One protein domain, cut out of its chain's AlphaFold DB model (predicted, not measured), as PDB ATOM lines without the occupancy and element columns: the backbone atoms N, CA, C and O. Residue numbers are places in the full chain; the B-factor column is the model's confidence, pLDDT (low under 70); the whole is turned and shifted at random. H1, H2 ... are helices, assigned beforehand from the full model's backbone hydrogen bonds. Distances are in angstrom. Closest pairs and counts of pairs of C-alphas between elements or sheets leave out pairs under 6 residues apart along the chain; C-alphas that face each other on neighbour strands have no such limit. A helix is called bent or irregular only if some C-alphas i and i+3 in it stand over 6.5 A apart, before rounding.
ATOM      1  N   HIS A 241      -2.140 -53.480   9.541       87.38
ATOM      2  CA  HIS A 241      -2.764 -52.276  10.098       87.38
ATOM      3  C   HIS A 241      -2.553 -51.024   9.235       87.38
ATOM      4  O   HIS A 241      -3.490 -50.258   9.051       87.38
ATOM      5  N   ALA A 242      -1.367 -50.819   8.653       86.44
ATOM      6  CA  ALA A 242      -1.112 -49.651   7.803       86.44
ATOM      7  C   ALA A 242      -1.930 -49.676   6.495       86.44
ATOM      8  O   ALA A 242      -2.412 -48.636   6.044       86.44
ATOM      9  N   ALA A 243      -2.122 -50.860   5.903       89.44
ATOM     10  CA  ALA A 243      -2.957 -51.032   4.716       89.44
ATOM     11  C   ALA A 243      -4.439 -50.848   5.046       89.44
ATOM     12  O   ALA A 243      -5.147 -50.160   4.319       89.44
ATOM     13  N   MET A 244      -4.887 -51.399   6.175       90.81
ATOM     14  CA  MET A 244      -6.253 -51.227   6.668       90.81
ATOM     15  C   MET A 244      -6.551 -49.768   7.037       90.81
ATOM     16  O   MET A 244      -7.622 -49.269   6.713       90.81
ATOM     17  N   GLN A 245      -5.592 -49.051   7.631       91.12
ATOM     18  CA  GLN A 245      -5.708 -47.619   7.913       91.12
ATOM     19  C   GLN A 245      -5.858 -46.820   6.615       91.12
ATOM     20  O   GLN A 245      -6.717 -45.947   6.516       91.12
ATOM     21  N   TYR A 246      -5.031 -47.124   5.611       90.50
ATOM     22  CA  TYR A 246      -5.115 -46.486   4.300       90.50
ATOM     23  C   TYR A 246      -6.440 -46.805   3.597       90.50
ATOM     24  O   TYR A 246      -7.061 -45.916   3.018       90.50
ATOM     25  N   TRP A 247      -6.903 -48.055   3.672       93.38
ATOM     26  CA  TRP A 247      -8.194 -48.445   3.119       93.38
ATOM     27  C   TRP A 247      -9.330 -47.690   3.801       93.38
ATOM     28  O   TRP A 247     -10.144 -47.099   3.106       93.38
ATOM     29  N   ALA A 248      -9.332 -47.604   5.132       93.56
ATOM     30  CA  ALA A 248     -10.332 -46.848   5.880       93.56
ATOM     31  C   ALA A 248     -10.325 -45.349   5.541       93.56
ATOM     32  O   ALA A 248     -11.378 -44.724   5.496       93.56
ATOM     33  N   ALA A 249      -9.155 -44.773   5.255       92.00
ATOM     34  CA  ALA A 249      -9.048 -43.400   4.769       92.00
ATOM     35  C   ALA A 249      -9.679 -43.214   3.371       92.00
ATOM     36  O   ALA A 249     -10.258 -42.166   3.093       92.00
ATOM     37  N   LYS A 250      -9.574 -44.215   2.485       91.69
ATOM     38  CA  LYS A 250     -10.094 -44.165   1.104       91.69
ATOM     39  C   LYS A 250     -11.579 -44.542   1.011       91.69
ATOM     40  O   LYS A 250     -12.319 -43.909   0.267       91.69
ATOM     41  N   ASP A 251     -11.987 -45.581   1.731       95.38
ATOM     42  CA  ASP A 251     -13.316 -46.197   1.710       95.38
ATOM     43  C   ASP A 251     -13.604 -46.879   3.065       95.38
ATOM     44  O   ASP A 251     -13.407 -48.083   3.264       95.38
ATOM     45  N   LYS A 252     -14.039 -46.065   4.033       96.19
ATOM     46  CA  LYS A 252     -14.287 -46.484   5.420       96.19
ATOM     47  C   LYS A 252     -15.373 -47.547   5.563       96.19
ATOM     48  O   LYS A 252     -15.253 -48.423   6.418       96.19
ATOM     49  N   ASP A 253     -16.399 -47.509   4.716       97.25
ATOM     50  CA  ASP A 253     -17.512 -48.455   4.788       97.25
ATOM     51  C   ASP A 253     -17.115 -49.826   4.223       97.25
ATOM     52  O   ASP A 253     -17.463 -50.851   4.816       97.25
ATOM     53  N   ALA A 254     -16.320 -49.874   3.145       96.12
ATOM     54  CA  ALA A 254     -15.766 -51.133   2.648       96.12
ATOM     55  C   ALA A 254     -14.775 -51.763   3.643       96.12
ATOM     56  O   ALA A 254     -14.832 -52.973   3.886       96.12
ATOM     57  N   ALA A 255     -13.915 -50.951   4.270       95.31
ATOM     58  CA  ALA A 255     -12.999 -51.420   5.310       95.31
ATOM     59  C   ALA A 255     -13.757 -51.983   6.529       95.31
ATOM     60  O   ALA A 255     -13.441 -53.078   7.002       95.31
ATOM     61  N   TRP A 256     -14.805 -51.288   6.994       95.69
ATOM     62  CA  TRP A 256     -15.692 -51.781   8.055       95.69
ATOM     63  C   TRP A 256     -16.374 -53.098   7.672       95.69
ATOM     64  O   TRP A 256     -16.368 -54.050   8.454       95.69
ATOM     65  N   ALA A 257     -16.917 -53.191   6.455       94.88
ATOM     66  CA  ALA A 257     -17.568 -54.408   5.982       94.88
ATOM     67  C   ALA A 257     -16.621 -55.622   6.017       94.88
ATOM     68  O   ALA A 257     -17.045 -56.707   6.414       94.88
ATOM     69  N   SER A 258     -15.343 -55.432   5.673       91.88
ATOM     70  CA  SER A 258     -14.315 -56.480   5.736       91.88
ATOM     71  C   SER A 258     -13.986 -56.927   7.163       91.88
ATOM     72  O   SER A 258     -13.775 -58.120   7.402       91.88
ATOM     73  N   ILE A 259     -13.927 -55.992   8.113       89.88
ATOM     74  CA  ILE A 259     -13.691 -56.308   9.530       89.88
ATOM     75  C   ILE A 259     -14.883 -57.074  10.098       89.88
ATOM     76  O   ILE A 259     -14.701 -58.104  10.739       89.88
ATOM     77  N   ARG A 260     -16.109 -56.648   9.781       90.69
ATOM     78  CA  ARG A 260     -17.328 -57.348  10.201       90.69
ATOM     79  C   ARG A 260     -17.419 -58.765   9.625       90.69
ATOM     80  O   ARG A 260     -17.779 -59.685  10.353       90.69
ATOM     81  N   GLU A 261     -17.075 -58.953   8.346       88.62
ATOM     82  CA  GLU A 261     -16.978 -60.282   7.714       88.62
ATOM     83  C   GLU A 261     -15.964 -61.167   8.464       88.62
ATOM     84  O   GLU A 261     -16.277 -62.299   8.820       88.62
ATOM     85  N   SER A 262     -14.790 -60.625   8.806       84.50
ATOM     86  CA  SER A 262     -13.753 -61.359   9.553       84.50
ATOM     87  C   SER A 262     -14.183 -61.706  10.986       84.50
ATOM     88  O   SER A 262     -13.980 -62.835  11.432       84.50
ATOM     89  N   ALA A 263     -14.838 -60.775  11.686       82.88
ATOM     90  CA  ALA A 263     -15.352 -60.992  13.035       82.88
ATOM     91  C   ALA A 263     -16.437 -62.082  13.072       82.88
ATOM     92  O   ALA A 263     -16.453 -62.902  13.992       82.88
ATOM     93  N   ALA A 264     -17.309 -62.132  12.056       84.31
ATOM     94  CA  ALA A 264     -18.327 -63.173  11.907       84.31
ATOM     95  C   ALA A 264     -17.720 -64.569  11.669       84.31
ATOM     96  O   ALA A 264     -18.294 -65.575  12.082       84.31
ATOM     97  N   GLU A 265     -16.538 -64.636  11.058       82.88
ATOM     98  CA  GLU A 265     -15.760 -65.869  10.888       82.88
ATOM     99  C   GLU A 265     -14.914 -66.235  12.125       82.88
ATOM    100  O   GLU A 265     -14.138 -67.190  12.090       82.88
ATOM    101  N   GLY A 266     -15.041 -65.485  13.225       79.62
ATOM    102  CA  GLY A 266     -14.301 -65.716  14.468       79.62
ATOM    103  C   GLY A 266     -12.874 -65.162  14.472       79.62
ATOM    104  O   GLY A 266     -12.130 -65.412  15.421       79.62
ATOM    105  N   VAL A 267     -12.480 -64.395  13.450       73.12
ATOM    106  CA  VAL A 267     -11.199 -63.682  13.422       73.12
ATOM    107  C   VAL A 267     -11.404 -62.323  14.070       73.12
ATOM    108  O   VAL A 267     -11.830 -61.369  13.425       73.12
ATOM    109  N   ASP A 268     -11.133 -62.263  15.369       74.69
ATOM    110  CA  ASP A 268     -11.265 -61.043  16.155       74.69
ATOM    111  C   ASP A 268      -9.898 -60.399  16.373       74.69
ATOM    112  O   ASP A 268      -8.994 -61.019  16.943       74.69
ATOM    113  N   ASN A 269      -9.732 -59.162  15.910       81.12
ATOM    114  CA  ASN A 269      -8.560 -58.358  16.211       81.12
ATOM    115  C   ASN A 269      -9.011 -57.084  16.934       81.12
ATOM    116  O   ASN A 269      -9.561 -56.189  16.289       81.12
ATOM    117  N   PRO A 270      -8.724 -56.943  18.244       78.50
ATOM    118  CA  PRO A 270      -9.101 -55.750  18.996       78.50
ATOM    119  C   PRO A 270      -8.645 -54.464  18.309       78.50
ATOM    120  O   PRO A 270      -9.335 -53.457  18.349       78.50
ATOM    121  N   HIS A 271      -7.481 -54.481  17.662       85.56
ATOM    122  CA  HIS A 271      -6.851 -53.276  17.135       85.56
ATOM    123  C   HIS A 271      -7.497 -52.727  15.858       85.56
ATOM    124  O   HIS A 271      -7.204 -51.586  15.488       85.56
ATOM    125  N   ASP A 272      -8.382 -53.486  15.209       89.94
ATOM    126  CA  ASP A 272      -9.006 -53.087  13.946       89.94
ATOM    127  C   ASP A 272      -9.819 -51.791  14.096       89.94
ATOM    128  O   ASP A 272      -9.775 -50.925  13.221       89.94
ATOM    129  N   MET A 273     -10.472 -51.583  15.246       92.62
ATOM    130  CA  MET A 273     -11.240 -50.358  15.500       92.62
ATOM    131  C   MET A 273     -10.368 -49.107  15.553       92.62
ATOM    132  O   MET A 273     -10.727 -48.078  14.979       92.62
ATOM    133  N   GLY A 274      -9.204 -49.178  16.199       92.81
ATOM    134  CA  GLY A 274      -8.280 -48.046  16.243       92.81
ATOM    135  C   GLY A 274      -7.655 -47.749  14.885       92.81
ATOM    136  O   GLY A 274      -7.411 -46.590  14.552       92.81
ATOM    137  N   VAL A 275      -7.443 -48.784  14.070       91.69
ATOM    138  CA  VAL A 275      -6.971 -48.648  12.688       91.69
ATOM    139  C   VAL A 275      -8.011 -47.947  11.811       91.69
ATOM    140  O   VAL A 275      -7.661 -47.001  11.103       91.69
ATOM    141  N   LEU A 276      -9.282 -48.351  11.904       94.06
ATOM    142  CA  LEU A 276     -10.393 -47.689  11.218       94.06
ATOM    143  C   LEU A 276     -10.528 -46.227  11.646       94.06
ATOM    144  O   LEU A 276     -10.514 -45.338  10.794       94.06
ATOM    145  N   PHE A 277     -10.606 -45.977  12.957       94.94
ATOM    146  CA  PHE A 277     -10.709 -44.627  13.509       94.94
ATOM    147  C   PHE A 277      -9.567 -43.740  13.007       94.94
ATOM    148  O   PHE A 277      -9.817 -42.664  12.468       94.94
ATOM    149  N   SER A 278      -8.324 -44.221  13.096       92.38
ATOM    150  CA  SER A 278      -7.147 -43.472  12.647       92.38
ATOM    151  C   SER A 278      -7.173 -43.185  11.143       92.38
ATOM    152  O   SER A 278      -6.735 -42.120  10.719       92.38
ATOM    153  N   GLY A 279      -7.663 -44.117  10.321       92.00
ATOM    154  CA  GLY A 279      -7.796 -43.914   8.877       92.00
ATOM    155  C   GLY A 279      -8.809 -42.823   8.537       92.00
ATOM    156  O   GLY A 279      -8.500 -41.906   7.778       92.00
ATOM    157  N   VAL A 280      -9.989 -42.865   9.160       95.00
ATOM    158  CA  VAL A 280     -11.033 -41.847   8.958       95.00
ATOM    159  C   VAL A 280     -10.595 -40.489   9.509       95.00
ATOM    160  O   VAL A 280     -10.779 -39.469   8.846       95.00
ATOM    161  N   ALA A 281      -9.953 -40.460  10.679       93.19
ATOM    162  CA  ALA A 281      -9.475 -39.231  11.311       93.19
ATOM    163  C   ALA A 281      -8.439 -38.493  10.450       93.19
ATOM    164  O   ALA A 281      -8.474 -37.265  10.374       93.19
ATOM    165  N   LEU A 282      -7.572 -39.221   9.733       89.69
ATOM    166  CA  LEU A 282      -6.601 -38.624   8.807       89.69
ATOM    167  C   LEU A 282      -7.254 -37.820   7.671       89.69
ATOM    168  O   LEU A 282      -6.653 -36.856   7.199       89.69
ATOM    169  N   MET A 283      -8.456 -38.204   7.231       92.81
ATOM    170  CA  MET A 283      -9.142 -37.575   6.095       92.81
ATOM    171  C   MET A 283     -10.238 -36.599   6.518       92.81
ATOM    172  O   MET A 283     -10.448 -35.574   5.869       92.81
ATOM    173  N   GLU A 284     -10.944 -36.905   7.604       94.62
ATOM    174  CA  GLU A 284     -12.155 -36.192   8.017       94.62
ATOM    175  C   GLU A 284     -12.015 -35.475   9.370       94.62
ATOM    176  O   GLU A 284     -12.903 -34.708   9.755       94.62
ATOM    177  N   GLY A 285     -10.898 -35.679  10.069       93.94
ATOM    178  CA  GLY A 285     -10.647 -35.177  11.416       93.94
ATOM    179  C   GLY A 285     -11.297 -36.026  12.513       93.94
ATOM    180  O   GLY A 285     -12.270 -36.750  12.285       93.94
ATOM    181  N   ASP A 286     -10.776 -35.893  13.734       94.69
ATOM    182  CA  ASP A 286     -11.135 -36.746  14.877       94.69
ATOM    183  C   ASP A 286     -12.636 -36.758  15.189       94.69
ATOM    184  O   ASP A 286     -13.194 -37.795  15.532       94.69
ATOM    185  N   ARG A 287     -13.318 -35.615  15.039       96.06
ATOM    186  CA  ARG A 287     -14.753 -35.508  15.336       96.06
ATOM    187  C   ARG A 287     -15.612 -36.362  14.422       96.06
ATOM    188  O   ARG A 287     -16.426 -37.132  14.916       96.06
ATOM    189  N   LYS A 288     -15.415 -36.252  13.109       96.56
ATOM    190  CA  LYS A 288     -16.182 -37.045  12.142       96.56
ATOM    191  C   LYS A 288     -15.831 -38.525  12.238       96.56
ATOM    192  O   LYS A 288     -16.712 -39.370  12.112       96.56
ATOM    193  N   ALA A 289     -14.566 -38.840  12.514       96.06
ATOM    194  CA  ALA A 289     -14.143 -40.210  12.778       96.06
ATOM    195  C   ALA A 289     -14.832 -40.793  14.020       96.06
ATOM    196  O   ALA A 289     -15.312 -41.921  13.967       96.06
ATOM    197  N   ALA A 290     -14.937 -40.018  15.103       96.38
ATOM    198  CA  ALA A 290     -15.626 -40.422  16.324       96.38
ATOM    199  C   ALA A 290     -17.136 -40.609  16.088       96.38
ATOM    200  O   ALA A 290     -17.691 -41.650  16.424       96.38
ATOM    201  N   GLU A 291     -17.791 -39.646  15.436       96.69
ATOM    202  CA  GLU A 291     -19.215 -39.731  15.078       96.69
ATOM    203  C   GLU A 291     -19.522 -40.949  14.192       96.69
ATOM    204  O   GLU A 291     -20.581 -41.559  14.329       96.69
ATOM    205  N   TRP A 292     -18.593 -41.337  13.312       97.50
ATOM    206  CA  TRP A 292     -18.742 -42.516  12.460       97.50
ATOM    207  C   TRP A 292     -18.443 -43.833  13.189       97.50
ATOM    208  O   TRP A 292     -19.191 -44.792  13.012       97.50
ATOM    209  N   ILE A 293     -17.384 -43.906  14.007       96.69
ATOM    210  CA  ILE A 293     -16.944 -45.166  14.635       96.69
ATOM    211  C   ILE A 293     -17.865 -45.610  15.779       96.69
ATOM    212  O   ILE A 293     -18.013 -46.806  16.013       96.69
ATOM    213  N   ILE A 294     -18.497 -44.670  16.489       96.88
ATOM    214  CA  ILE A 294     -19.310 -44.974  17.674       96.88
ATOM    215  C   ILE A 294     -20.510 -45.872  17.331       96.88
ATOM    216  O   ILE A 294     -20.612 -46.941  17.933       96.88
ATOM    217  N   PRO A 295     -21.341 -45.561  16.313       97.12
ATOM    218  CA  PRO A 295     -22.384 -46.482  15.861       97.12
ATOM    219  C   PRO A 295     -21.850 -47.854  15.431       97.12
ATOM    220  O   PRO A 295     -22.555 -48.850  15.553       97.12
ATOM    221  N   LYS A 296     -20.603 -47.944  14.942       96.31
ATOM    222  CA  LYS A 296     -20.001 -49.230  14.547       96.31
ATOM    223  C   LYS A 296     -19.652 -50.099  15.743       96.31
ATOM    224  O   LYS A 296     -19.787 -51.312  15.655       96.31
ATOM    225  N   LEU A 297     -19.281 -49.503  16.877       94.19
ATOM    226  CA  LEU A 297     -19.116 -50.249  18.127       94.19
ATOM    227  C   LEU A 297     -20.439 -50.859  18.611       94.19
ATOM    228  O   LEU A 297     -20.411 -51.874  19.302       94.19
ATOM    229  N   ASP A 298     -21.589 -50.259  18.285       94.38
ATOM    230  CA  ASP A 298     -22.908 -50.818  18.623       94.38
ATOM    231  C   ASP A 298     -23.311 -51.986  17.704       94.38
ATOM    232  O   ASP A 298     -24.172 -52.781  18.069       94.38
ATOM    233  N   GLU A 299     -22.675 -52.125  16.535       93.88
ATOM    234  CA  GLU A 299     -22.836 -53.281  15.642       93.88
ATOM    235  C   GLU A 299     -21.999 -54.503  16.096       93.88
ATOM    236  O   GLU A 299     -22.178 -55.600  15.563       93.88
ATOM    237  N   ILE A 300     -21.076 -54.336  17.053       90.62
ATOM    238  CA  ILE A 300     -20.215 -55.409  17.582       90.62
ATOM    239  C   ILE A 300     -20.966 -56.192  18.673       90.62
ATOM    240  O   ILE A 300     -21.655 -55.572  19.486       90.62
ATOM    241  N   PRO A 301     -20.821 -57.534  18.750       90.81
ATOM    242  CA  PRO A 301     -21.364 -58.321  19.856       90.81
ATOM    243  C   PRO A 301     -20.974 -57.762  21.233       90.81
ATOM    244  O   PRO A 301     -19.831 -57.358  21.450       90.81
ATOM    245  N   GLU A 302     -21.926 -57.747  22.169       91.75
ATOM    246  CA  GLU A 302     -21.768 -57.080  23.472       91.75
ATOM    247  C   GLU A 302     -20.564 -57.610  24.271       91.75
ATOM    248  O   GLU A 302     -19.826 -56.835  24.873       91.75
ATOM    249  N   ASP A 303     -20.300 -58.917  24.206       91.69
ATOM    250  CA  ASP A 303     -19.170 -59.583  24.865       91.69
ATOM    251  C   ASP A 303     -17.795 -59.155  24.317       91.69
ATOM    252  O   ASP A 303     -16.781 -59.288  25.002       91.69
ATOM    253  N   LYS A 304     -17.758 -58.592  23.106       91.38
ATOM    254  CA  LYS A 304     -16.543 -58.133  22.410       91.38
ATOM    255  C   LYS A 304     -16.399 -56.618  22.384       91.38
ATOM    256  O   LYS A 304     -15.323 -56.093  22.088       91.38
ATOM    257  N   ARG A 305     -17.461 -55.890  22.718       93.56
ATOM    258  CA  ARG A 305     -17.499 -54.428  22.640       93.56
ATOM    259  C   ARG A 305     -16.394 -53.767  23.464       93.56
ATOM    260  O   ARG A 305     -15.688 -52.903  22.952       93.56
ATOM    261  N   MET A 306     -16.190 -54.195  24.710       95.19
ATOM    262  CA  MET A 306     -15.143 -53.628  25.572       95.19
ATOM    263  C   MET A 306     -13.740 -53.837  24.983       95.19
ATOM    264  O   MET A 306     -12.886 -52.950  25.037       95.19
ATOM    265  N   GLN A 307     -13.500 -54.997  24.371       93.25
ATOM    266  CA  GLN A 307     -12.247 -55.294  23.685       93.25
ATOM    267  C   GLN A 307     -12.050 -54.385  22.459       93.25
ATOM    268  O   GLN A 307     -10.957 -53.850  22.266       93.25
ATOM    269  N   ALA A 308     -13.108 -54.145  21.685       93.25
ATOM    270  CA  ALA A 308     -13.105 -53.214  20.561       93.25
ATOM    271  C   ALA A 308     -12.861 -51.755  21.004       93.25
ATOM    272  O   ALA A 308     -12.111 -51.027  20.351       93.25
ATOM    273  N   VAL A 309     -13.413 -51.344  22.153       95.56
ATOM    274  CA  VAL A 309     -13.158 -50.028  22.763       95.56
ATOM    275  C   VAL A 309     -11.694 -49.882  23.168       95.56
ATOM    276  O   VAL A 309     -11.048 -48.920  22.763       95.56
ATOM    277  N   ARG A 310     -11.121 -50.859  23.884       94.50
ATOM    278  CA  ARG A 310      -9.674 -50.904  24.190       94.50
ATOM    279  C   ARG A 310      -8.821 -50.874  22.912       94.50
ATOM    280  O   ARG A 310      -7.716 -50.333  22.883       94.50
ATOM    281  N   GLY A 311      -9.373 -51.425  21.838       92.62
ATOM    282  CA  GLY A 311      -8.859 -51.421  20.481       92.62
ATOM    283  C   GLY A 311      -8.738 -50.067  19.790       92.62
ATOM    284  O   GLY A 311      -7.880 -49.921  18.917       92.62
ATOM    285  N   LEU A 312      -9.542 -49.070  20.182       93.19
ATOM    286  CA  LEU A 312      -9.593 -47.745  19.543       93.19
ATOM    287  C   LEU A 312      -8.277 -46.971  19.632       93.19
ATOM    288  O   LEU A 312      -8.019 -46.114  18.791       93.19
ATOM    289  N   ARG A 313      -7.411 -47.304  20.596       89.06
ATOM    290  CA  ARG A 313      -6.037 -46.796  20.613       89.06
ATOM    291  C   ARG A 313      -5.280 -47.139  19.330       89.06
ATOM    292  O   ARG A 313      -4.461 -46.342  18.902       89.06
ATOM    293  N   GLY A 314      -5.501 -48.327  18.760       75.81
ATOM    294  CA  GLY A 314      -4.815 -48.812  17.560       75.81
ATOM    295  C   GLY A 314      -3.278 -48.765  17.625       75.81
ATOM    296  O   GLY A 314      -2.666 -48.720  18.693       75.81
ATOM    297  N   GLN A 315      -2.650 -48.797  16.444       68.06
ATOM    298  CA  GLN A 315      -1.233 -48.435  16.240       68.06
ATOM    299  C   GLN A 315      -1.052 -46.924  16.002       68.06
ATOM    300  O   GLN A 315       0.043 -46.397  16.193       68.06
ATOM    301  N   GLY A 316      -2.106 -46.228  15.562       60.81
ATOM    302  CA  GLY A 316      -2.117 -44.776  15.419       60.81
ATOM    303  C   GLY A 316      -2.405 -44.161  16.776       60.81
ATOM    304  O   GLY A 316      -3.484 -44.367  17.302       60.81
ATOM    305  N   GLN A 317      -1.440 -43.461  17.371       73.50
ATOM    306  CA  GLN A 317      -1.591 -42.876  18.704       73.50
ATOM    307  C   GLN A 317      -2.863 -42.016  18.766       73.50
ATOM    308  O   GLN A 317      -2.881 -40.920  18.207       73.50
ATOM    309  N   LEU A 318      -3.913 -42.508  19.439       89.69
ATOM    310  CA  LEU A 318      -5.065 -41.686  19.799       89.69
ATOM    311  C   LEU A 318      -4.535 -40.459  20.547       89.69
ATOM    312  O   LEU A 318      -3.938 -40.584  21.618       89.69
ATOM    313  N   THR A 319      -4.692 -39.287  19.942       90.69
ATOM    314  CA  THR A 319      -4.220 -38.026  20.513       90.69
ATOM    315  C   THR A 319      -5.129 -37.607  21.670       90.69
ATOM    316  O   THR A 319      -6.303 -37.994  21.695       90.69
ATOM    317  N   PRO A 320      -4.652 -36.773  22.612       92.00
ATOM    318  CA  PRO A 320      -5.521 -36.172  23.622       92.00
ATOM    319  C   PRO A 320      -6.707 -35.417  23.004       92.00
ATOM    320  O   PRO A 320      -7.815 -35.444  23.531       92.00
ATOM    321  N   GLU A 321      -6.514 -34.766  21.856       91.38
ATOM    322  CA  GLU A 321      -7.575 -34.081  21.112       91.38
ATOM    323  C   GLU A 321      -8.633 -35.065  20.611       91.38
ATOM    324  O   GLU A 321      -9.822 -34.856  20.864       91.38
ATOM    325  N   GLY A 322      -8.213 -36.168  19.983       92.94
ATOM    326  CA  GLY A 322      -9.120 -37.218  19.539       92.94
ATOM    327  C   GLY A 322      -9.853 -37.873  20.705       92.94
ATOM    328  O   GLY A 322     -11.065 -38.074  20.640       92.94
ATOM    329  N   ALA A 323      -9.158 -38.107  21.820       94.94
ATOM    330  CA  ALA A 323      -9.741 -38.646  23.042       94.94
ATOM    331  C   ALA A 323     -10.831 -37.734  23.618       94.94
ATOM    332  O   ALA A 323     -11.920 -38.207  23.937       94.94
ATOM    333  N   ARG A 324     -10.594 -36.417  23.692       95.38
ATOM    334  CA  ARG A 324     -11.595 -35.445  24.176       95.38
ATOM    335  C   ARG A 324     -12.872 -35.443  23.340       95.38
ATOM    336  O   ARG A 324     -13.931 -35.114  23.867       95.38
ATOM    337  N   VAL A 325     -12.785 -35.789  22.056       96.31
ATOM    338  CA  VAL A 325     -13.964 -35.901  21.191       96.31
ATOM    339  C   VAL A 325     -14.630 -37.272  21.304       96.31
ATOM    340  O   VAL A 325     -15.855 -37.353  21.285       96.31
ATOM    341  N   LEU A 326     -13.843 -38.337  21.452       95.69
ATOM    342  CA  LEU A 326     -14.329 -39.715  21.464       95.69
ATOM    343  C   LEU A 326     -14.957 -40.119  22.806       95.69
ATOM    344  O   LEU A 326     -16.022 -40.730  22.820       95.69
ATOM    345  N   LEU A 327     -14.340 -39.755  23.936       97.38
ATOM    346  CA  LEU A 327     -14.774 -40.181  25.275       97.38
ATOM    347  C   LEU A 327     -16.224 -39.791  25.618       97.38
ATOM    348  O   LEU A 327     -16.940 -40.646  26.145       97.38
ATOM    349  N   PRO A 328     -16.712 -38.568  25.314       97.56
ATOM    350  CA  PRO A 328     -18.103 -38.204  25.588       97.56
ATOM    351  C   PRO A 328     -19.128 -39.045  24.817       97.56
ATOM    352  O   PRO A 328     -20.278 -39.120  25.240       97.56
ATOM    353  N   LEU A 329     -18.724 -39.663  23.701       97.44
ATOM    354  CA  LEU A 329     -19.597 -40.475  22.852       97.44
ATOM    355  C   LEU A 329     -19.630 -41.957  23.259       97.44
ATOM    356  O   LEU A 329     -20.483 -42.696  22.776       97.44
ATOM    357  N   LEU A 330     -18.720 -42.401  24.134       97.31
ATOM    358  CA  LEU A 330     -18.728 -43.765  24.670       97.31
ATOM    359  C   LEU A 330     -19.900 -43.978  25.635       97.31
ATOM    360  O   LEU A 330     -20.357 -43.042  26.303       97.31
ATOM    361  N   ARG A 331     -20.363 -45.233  25.713       96.25
ATOM    362  CA  ARG A 331     -21.647 -45.610  26.324       96.25
ATOM    363  C   ARG A 331     -21.681 -45.351  27.827       96.25
ATOM    364  O   ARG A 331     -22.712 -44.947  28.358       96.25
ATOM    365  N   ASN A 332     -20.574 -45.612  28.514       96.50
ATOM    366  CA  ASN A 332     -20.479 -45.544  29.969       96.50
ATOM    367  C   ASN A 332     -19.055 -45.175  30.423       96.50
ATOM    368  O   ASN A 332     -18.127 -45.087  29.616       96.50
ATOM    369  N   ASP A 333     -18.890 -44.939  31.725       97.25
ATOM    370  CA  ASP A 333     -17.597 -44.563  32.308       97.25
ATOM    371  C   ASP A 333     -16.568 -45.695  32.263       97.25
ATOM    372  O   ASP A 333     -15.377 -45.430  32.117       97.25
ATOM    373  N   GLU A 334     -17.011 -46.952  32.304       97.38
ATOM    374  CA  GLU A 334     -16.126 -48.115  32.203       97.38
ATOM    375  C   GLU A 334     -15.396 -48.152  30.849       97.38
ATOM    376  O   GLU A 334     -14.176 -48.302  30.808       97.38
ATOM    377  N   GLU A 335     -16.106 -47.914  29.741       97.56
ATOM    378  CA  GLU A 335     -15.518 -47.801  28.400       97.56
ATOM    379  C   GLU A 335     -14.512 -46.644  28.308       97.56
ATOM    380  O   GLU A 335     -13.444 -46.787  27.706       97.56
ATOM    381  N   ARG A 336     -14.830 -45.497  28.926       98.00
ATOM    382  CA  ARG A 336     -13.951 -44.315  28.946       98.00
ATOM    383  C   ARG A 336     -12.654 -44.606  29.691       98.00
ATOM    384  O   ARG A 336     -11.572 -44.326  29.171       98.00
ATOM    385  N   VAL A 337     -12.765 -45.189  30.882       98.06
ATOM    386  CA  VAL A 337     -11.631 -45.601  31.716       98.06
ATOM    387  C   VAL A 337     -10.774 -46.626  30.980       98.06
ATOM    388  O   VAL A 337      -9.563 -46.431  30.873       98.06
ATOM    389  N   ALA A 338     -11.392 -47.660  30.403       96.56
ATOM    390  CA  ALA A 338     -10.694 -48.713  29.677       96.56
ATOM    391  C   ALA A 338      -9.915 -48.166  28.471       96.56
ATOM    392  O   ALA A 338      -8.737 -48.491  28.299       96.56
ATOM    393  N   LEU A 339     -10.534 -47.304  27.653       96.38
ATOM    394  CA  LEU A 339      -9.859 -46.671  26.520       96.38
ATOM    395  C   LEU A 339      -8.656 -45.841  26.982       96.38
ATOM    396  O   LEU A 339      -7.549 -46.025  26.469       96.38
ATOM    397  N   VAL A 340      -8.847 -44.954  27.962       96.88
ATOM    398  CA  VAL A 340      -7.764 -44.098  28.461       96.88
ATOM    399  C   VAL A 340      -6.633 -44.936  29.039       96.88
ATOM    400  O   VAL A 340      -5.484 -44.704  28.667       96.88
ATOM    401  N   ALA A 341      -6.935 -45.953  29.849       96.31
ATOM    402  CA  ALA A 341      -5.934 -46.852  30.416       96.31
ATOM    403  C   ALA A 341      -5.065 -47.506  29.331       96.31
ATOM    404  O   ALA A 341      -3.843 -47.544  29.468       96.31
ATOM    405  N   THR A 342      -5.647 -47.938  28.202       93.69
ATOM    406  CA  THR A 342      -4.837 -48.496  27.100       93.69
ATOM    407  C   THR A 342      -3.877 -47.486  26.474       93.69
ATOM    408  O   THR A 342      -2.833 -47.881  25.952       93.69
ATOM    409  N   CYS A 343      -4.214 -46.194  26.511       93.19
ATOM    410  CA  CYS A 343      -3.439 -45.116  25.899       93.19
ATOM    411  C   CYS A 343      -2.300 -44.597  26.784       93.19
ATOM    412  O   CYS A 343      -1.417 -43.891  26.289       93.19
ATOM    413  N   VAL A 344      -2.289 -44.946  28.071       93.44
ATOM    414  CA  VAL A 344      -1.236 -44.538  29.000       93.44
ATOM    415  C   VAL A 344      -0.037 -45.470  28.868       93.44
ATOM    416  O   VAL A 344      -0.080 -46.641  29.238       93.44
TER     417      VAL A 344
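This is residues 241 to 344 of the 419 residues of an uncharacterized protein of Luteolibacter luteus (UniProt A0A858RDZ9). Seven helices stack in three layers: H3, H4 and H5 make the middle one, H1 and H2 pack on H3 from one side, and on the other side H6 packs on H4 and H7 on H5. The stack is compact, but its helices are partly aligned and partly crossed. The printed part has 104 residues with seven named helices, H1 to H7 in chain order, and no named strand; the class is all helix. The radius of gyration of the C-alphas is 12.2 A, and the outline is rounded, spanning 30 by 30 by 21 A.

The hub is H3, residues 272 to 284, which touches four other helices. It touches H1, residues 241 to 250, at a steep tilt of 41 degrees, the same way; the closest C-alphas, of Ala 249 and Gly 279, are 4.3 A apart. H2, residues 252 to 264, forms a hairpin with H3 at a shallow tilt of 5 degrees, the C-alphas of Lys 252 and Val 280 being closest at 6.7 A. H2 touches H1 with residues 254 to 256 alone, at a steep tilt of 46 degrees; the closest C-alphas, of Ala 248 and Ala 255, are 5.3 A apart. H4, residues 286 to 298, forms a hairpin with H3, at a shallow tilt of 33 degrees, only just short of steep; the C-alphas of Ala 281 and Ala 289 are closest at 5.0 A. H5, residues 302 to 311, forms a hairpin with H4, touching it through residues 297 to 298 of H4 alone; the C-alphas of Leu 297 and Arg 305 are closest at 6.4 A. H3 and H5 touch only at their ends, closest at the C-alphas of Gly 274 and Gly 311, 5.4 A. H6, residues 320 to 329, touches H4, with the C-alphas of Asp 286 and Gly 322 closest at 5.1 A. H7, residues 333 to 343, touches H5, with the C-alphas of Arg 310 and Leu 339 closest at 4.8 A. H6 and H7 are close but not clearly touching, while H1 is apart from H7. Every O i to N i+4 pair is within hydrogen-bond range in H1, H2 and H7, against 8 of 9 in H3, 7 of 9 in H4 and 4 of 6 in each of H5 and H6.

H3 measures 18.2 A from C-alpha 272 at (-9.006, -53.087, 13.946) to C-alpha 284; H2 measures 18.4 A and H4 18.7 A. H5 is irregular, with C-alphas 303 and 306 7.2 A apart. H1 begins at C-alpha 241, (-2.764, -52.276, 10.098), and H7 ends at C-alpha 343, (-3.439, -45.116, 25.899).

The two C-alphas farthest apart, of Glu 265 and Glu 321, are 34.4 A from each other. The printed part has no cut and no long link. Mean pLDDT of the printed part is 91.7, with residues 315 to 316 under 70.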